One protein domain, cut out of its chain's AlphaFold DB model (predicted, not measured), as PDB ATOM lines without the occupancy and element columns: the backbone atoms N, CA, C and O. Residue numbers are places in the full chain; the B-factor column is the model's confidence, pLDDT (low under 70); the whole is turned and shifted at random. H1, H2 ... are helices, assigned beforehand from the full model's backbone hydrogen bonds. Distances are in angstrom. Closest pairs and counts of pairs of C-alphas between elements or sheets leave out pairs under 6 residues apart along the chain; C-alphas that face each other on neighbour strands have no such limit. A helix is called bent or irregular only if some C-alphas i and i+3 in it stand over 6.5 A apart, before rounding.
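This is residues 14 to 56 of the 56 residues of an uncharacterized protein of Streptomyces sp. Tu6071 (UniProt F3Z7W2). One helix, H2, makes a long free arm, and a shorter helix, H1, makes a small head with the link that folds back beside it before leading across to H2. Residues 39 to 45 and 47 to 56 stick out with nothing packed on them. The printed part has 43 residues with two named helices, H1 then H2, and no named strand; the class is all helix. It is loose, with a radius of gyration of the C-alphas of 13.2 A and spans of 33 by 23 by 17 A.

H2, residues 40 to 54, measures 21.8 A, from C-alpha 40 at (123.043, 149.143, 178.252) to C-alpha 54 at (105.958, 159.974, 170.189). It is irregular: C-alphas 41 and 44 are 7.1 A apart. H1, residues 17 to 26, begins with C-alpha 17 at (123.953, 158.670, 196.724) and measures 14.8 A.

H2 and H1 are apart, with no C-alpha of the one within 8 A of the other. Of the O i to N i+4 pairs, 9 of 11 in H2 and 5 of 6 in H1 are within hydrogen-bond range.

The C-alphas of Glu 18 and Arg 56 are the two farthest apart, at 36.6 A. The link between H1 and H2, residues 27 to 39, is long. The printed part has no cut. Its mean pLDDT is 89.8, and residue 56, the chain's last, is under 70.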
ATOM      1  N   THR A  14     117.858 151.412 191.807       94.69
ATOM      2  CA  THR A  14     118.062 152.749 192.383       94.69
ATOM      3  C   THR A  14     119.546 153.104 192.424       94.69
ATOM      4  O   THR A  14     120.376 152.277 192.805       94.69
ATOM      5  N   ALA A  15     119.880 154.325 192.015       94.25
ATOM      6  CA  ALA A  15     121.249 154.809 192.044       94.25
ATOM      7  C   ALA A  15     121.756 155.052 193.467       94.25
ATOM      8  O   ALA A  15     120.990 155.343 194.383       94.25
ATOM      9  N   ASP A  16     123.071 154.933 193.646       95.19
ATOM     10  CA  ASP A  16     123.713 155.326 194.892       95.19
ATOM     11  C   ASP A  16     123.654 156.850 195.107       95.19
ATOM     12  O   ASP A  16     123.271 157.636 194.232       95.19
ATOM     13  N   ALA A  17     124.008 157.269 196.323       93.50
ATOM     14  CA  ALA A  17     123.953 158.670 196.724       93.50
ATOM     15  C   ALA A  17     124.893 159.559 195.894       93.50
ATOM     16  O   ALA A  17     124.553 160.710 195.630       93.50
ATOM     17  N   GLU A  18     126.044 159.035 195.464       94.25
ATOM     18  CA  GLU A  18     127.013 159.779 194.656       94.25
ATOM     19  C   GLU A  18     126.445 160.080 193.266       94.25
ATOM     20  O   GLU A  18     126.371 161.239 192.858       94.25
ATOM     21  N   THR A  19     125.959 159.051 192.576       93.56
ATOM     22  CA  THR A  19     125.364 159.157 191.239       93.56
ATOM     23  C   THR A  19     124.109 160.026 191.260       93.56
ATOM     24  O   THR A  19     123.881 160.836 190.357       93.56
ATOM     25  N   THR A  20     123.302 159.898 192.317       92.81
ATOM     26  CA  THR A  20     122.116 160.740 192.513       92.81
ATOM     27  C   THR A  20     122.524 162.201 192.676       92.81
ATOM     28  O   THR A  20     121.997 163.059 191.974       92.81
ATOM     29  N   ALA A  21     123.500 162.496 193.539       91.31
ATOM     30  CA  ALA A  21     123.969 163.861 193.766       91.31
ATOM     31  C   ALA A  21     124.579 164.496 192.507       91.31
ATOM     32  O   ALA A  21     124.362 165.682 192.277       91.31
ATOM     33  N   GLN A  22     125.302 163.726 191.688       90.81
ATOM     34  CA  GLN A  22     125.817 164.196 190.396       90.81
ATOM     35  C   GLN A  22     124.675 164.528 189.430       90.81
ATOM     36  O   GLN A  22     124.649 165.611 188.860       90.81
ATOM     37  N   THR A  23     123.682 163.644 189.313       89.25
ATOM     38  CA  THR A  23     122.531 163.855 188.419       89.25
ATOM     39  C   THR A  23     121.707 165.083 188.826       89.25
ATOM     40  O   THR A  23     121.285 165.861 187.975       89.25
ATOM     41  N   VAL A  24     121.523 165.296 190.136       89.50
ATOM     42  CA  VAL A  24     120.765 166.434 190.692       89.50
ATOM     43  C   VAL A  24     121.413 167.785 190.377       89.50
ATOM     44  O   VAL A  24     120.710 168.793 190.291       89.50
ATOM     45  N   GLN A  25     122.740 167.832 190.214       86.94
ATOM     46  CA  GLN A  25     123.435 169.070 189.843       86.94
ATOM     47  C   GLN A  25     123.028 169.547 188.446       86.94
ATOM     48  O   GLN A  25     122.858 170.748 188.242       86.94
ATOM     49  N   ASP A  26     122.838 168.610 187.517       85.69
ATOM     50  CA  ASP A  26     122.481 168.905 186.130       85.69
ATOM     51  C   ASP A  26     120.967 169.101 185.950       85.69
ATOM     52  O   ASP A  26     120.527 169.857 185.081       85.69
ATOM     53  N   SER A  27     120.156 168.433 186.775       84.00
ATOM     54  CA  SER A  27     118.698 168.518 186.735       84.00
ATOM     55  C   SER A  27     118.106 168.371 188.140       84.00
ATOM     56  O   SER A  27     118.243 167.304 188.743       84.00
ATOM     57  N   PRO A  28     117.445 169.406 188.696       87.00
ATOM     58  CA  PRO A  28     116.840 169.315 190.020       87.00
ATOM     59  C   PRO A  28     115.839 168.160 190.091       87.00
ATOM     60  O   PRO A  28     114.879 168.141 189.329       87.00
ATOM     61  N   LEU A  29     116.044 167.232 191.027       87.56
ATOM     62  CA  LEU A  29     115.183 166.063 191.213       87.56
ATOM     63  C   LEU A  29     114.019 166.399 192.166       87.56
ATOM     64  O   LEU A  29     114.264 166.665 193.350       87.56
ATOM     65  N   PRO A  30     112.756 166.394 191.702       88.31
ATOM     66  CA  PRO A  30     111.593 166.559 192.563       88.31
ATOM     67  C   PRO A  30     111.481 165.440 193.614       88.31
ATOM     68  O   PRO A  30     111.930 164.321 193.377       88.31
ATOM     69  N   PRO A  31     110.795 165.675 194.750       85.88
ATOM     70  CA  PRO A  31     110.714 164.695 195.842       85.88
ATOM     71  C   PRO A  31     110.067 163.347 195.487       85.88
ATOM     72  O   PRO A  31     110.210 162.391 196.241       85.88
ATOM     73  N   HIS A  32     109.300 163.290 194.396       86.62
ATOM     74  CA  HIS A  32     108.593 162.093 193.937       86.62
ATOM     75  C   HIS A  32     109.308 161.375 192.782       86.62
ATOM     76  O   HIS A  32     108.801 160.368 192.292       86.62
ATOM     77  N   GLU A  33     110.466 161.876 192.353       89.12
ATOM     78  CA  GLU A  33     111.277 161.283 191.292       89.12
ATOM     79  C   GLU A  33     112.525 160.602 191.869       89.12
ATOM     80  O   GLU A  33     112.932 160.844 193.008       89.12
ATOM     81  N   GLY A  34     113.142 159.721 191.082       90.88
ATOM     82  CA  GLY A  34     114.336 158.990 191.488       90.88
ATOM     83  C   GLY A  34     115.272 158.718 190.319       90.88
ATOM     84  O   GLY A  34     114.841 158.585 189.176       90.88
ATOM     85  N   VAL A  35     116.564 158.598 190.621       93.38
ATOM     86  CA  VAL A  35     117.590 158.218 189.644       93.38
ATOM     87  C   VAL A  35     117.760 156.700 189.664       93.38
ATOM     88  O   VAL A  35     117.929 156.094 190.727       93.38
ATOM     89  N   VAL A  36     117.721 156.075 188.486       94.25
ATOM     90  CA  VAL A  36     117.872 154.622 188.332       94.25
ATOM     91  C   VAL A  36     118.946 154.274 187.308       94.25
ATOM     92  O   VAL A  36     119.097 154.928 186.279       94.25
ATOM     93  N   TRP A  37     119.669 153.193 187.575       93.81
ATOM     94  CA  TRP A  37     120.579 152.560 186.636       93.81
ATOM     95  C   TRP A  37     119.810 151.633 185.714       93.81
ATOM     96  O   TRP A  37     119.054 150.764 186.163       93.81
ATOM     97  N   LEU A  38     120.079 151.777 184.421       93.94
ATOM     98  CA  LEU A  38     119.563 150.899 183.385       93.94
ATOM     99  C   LEU A  38     120.740 150.214 182.681       93.94
ATOM    100  O   LEU A  38     121.697 150.885 182.283       93.94
ATOM    101  N   PRO A  39     120.714 148.881 182.508       92.38
ATOM    102  CA  PRO A  39     121.744 148.191 181.751       92.38
ATOM    103  C   PRO A  39     121.729 148.650 180.290       92.38
ATOM    104  O   PRO A  39     120.675 148.864 179.692       92.38
ATOM    105  N   LYS A  40     122.910 148.727 179.663       92.31
ATOM    106  CA  LYS A  40     123.043 149.143 178.252       92.31
ATOM    107  C   LYS A  40     122.213 148.293 177.284       92.31
ATOM    108  O   LYS A  40     121.803 148.785 176.237       92.31
ATOM    109  N   SER A  41     121.940 147.038 177.634       93.19
ATOM    110  CA  SER A  41     121.071 146.147 176.860       93.19
ATOM    111  C   SER A  41     119.630 146.655 176.730       93.19
ATOM    112  O   SER A  41     118.945 146.245 175.799       93.19
ATOM    113  N   MET A  42     119.174 147.563 177.601       93.69
ATOM    114  CA  MET A  42     117.841 148.168 177.512       93.69
ATOM    115  C   MET A  42     117.745 149.301 176.489       93.69
ATOM    116  O   MET A  42     116.634 149.668 176.126       93.69
ATOM    117  N   ILE A  43     118.860 149.832 175.972       93.69
ATOM    118  CA  ILE A  43     118.842 150.966 175.028       93.69
ATOM    119  C   ILE A  43     117.918 150.719 173.816       93.69
ATOM    120  O   ILE A  43     117.114 151.602 173.515       93.69
ATOM    121  N   PRO A  44     117.957 149.560 173.122       94.56
ATOM    122  CA  PRO A  44     117.056 149.311 171.996       94.56
ATOM    123  C   PRO A  44     115.579 149.268 172.406       94.56
ATOM    124  O   PRO A  44     114.723 149.741 171.665       94.56
ATOM    125  N   VAL A  45     115.287 148.730 173.595       91.00
ATOM    126  CA  VAL A  45     113.922 148.634 174.134       91.00
ATOM    127  C   VAL A  45     113.385 150.023 174.475       91.00
ATOM    128  O   VAL A  45     112.256 150.341 174.113       91.00
ATOM    129  N   LEU A  46     114.208 150.863 175.110       92.25
ATOM    130  CA  LEU A  46     113.856 152.243 175.442       92.25
ATOM    131  C   LEU A  46     113.597 153.072 174.188       92.25
ATOM    132  O   LEU A  46     112.587 153.757 174.134       92.25
ATOM    133  N   ARG A  47     114.458 152.967 173.166       94.44
ATOM    134  CA  ARG A  47     114.249 153.664 171.885       94.44
ATOM    135  C   ARG A  47     112.903 153.318 171.274       94.44
ATOM    136  O   ARG A  47     112.116 154.215 171.028       94.44
ATOM    137  N   LYS A  48     112.598 152.023 171.144       90.81
ATOM    138  CA  LYS A  48     111.300 151.594 170.620       90.81
ATOM    139  C   LYS A  48     110.130 152.133 171.449       90.81
ATOM    140  O   LYS A  48     109.139 152.569 170.883       90.81
ATOM    141  N   ALA A  49     110.232 152.082 172.777       89.00
ATOM    142  CA  ALA A  49     109.170 152.570 173.651       89.00
ATOM    143  C   ALA A  49     108.957 154.088 173.527       89.00
ATOM    144  O   ALA A  49     107.820 154.540 173.619       89.00
ATOM    145  N   LEU A  50     110.032 154.854 173.312       91.44
ATOM    146  CA  LEU A  50     109.975 156.291 173.044       91.44
ATOM    147  C   LEU A  50     109.365 156.572 171.666       91.44
ATOM    148  O   LEU A  50     108.425 157.353 171.590       91.44
ATOM    149  N   ASP A  51     109.814 155.875 170.617       91.75
ATOM    150  CA  ASP A  51     109.263 156.008 169.261       91.75
ATOM    151  C   ASP A  51     107.747 155.721 169.250       91.75
ATOM    152  O   ASP A  51     106.953 156.476 168.685       91.75
ATOM    153  N   ASP A  52     107.324 154.640 169.919       86.44
ATOM    154  CA  ASP A  52     105.912 154.268 170.037       86.44
ATOM    155  C   ASP A  52     105.112 155.346 170.808       86.44
ATOM    156  O   ASP A  52     103.957 155.602 170.463       86.44
ATOM    157  N   ALA A  53     105.715 155.999 171.814       86.19
ATOM    158  CA  ALA A  53     105.087 157.066 172.598       86.19
ATOM    159  C   ALA A  53     104.987 158.403 171.843       86.19
ATOM    160  O   ALA A  53     103.991 159.098 172.000       86.19
ATOM    161  N   GLU A  54     105.975 158.753 171.014       85.69
ATOM    162  CA  GLU A  54     105.958 159.974 170.189       85.69
ATOM    163  C   GLU A  54     104.972 159.883 169.012       85.69
ATOM    164  O   GLU A  54     104.491 160.900 168.516       85.69
ATOM    165  N   SER A  55     104.685 158.668 168.538       80.25
ATOM    166  CA  SER A  55     103.817 158.426 167.376       80.25
ATOM    167  C   SER A  55     102.307 158.510 167.653       80.25
ATOM    168  O   SER A  55     101.514 158.387 166.713       80.25
ATOM    169  N   ARG A  56     101.905 158.680 168.917       57.88
ATOM    170  CA  ARG A  56     100.509 158.755 169.374       57.88
ATOM    171  C   ARG A  56     100.141 160.168 169.807       57.88
ATOM    172  O   ARG A  56      98.985 160.551 169.526       57.88
TER     173      ARG A  56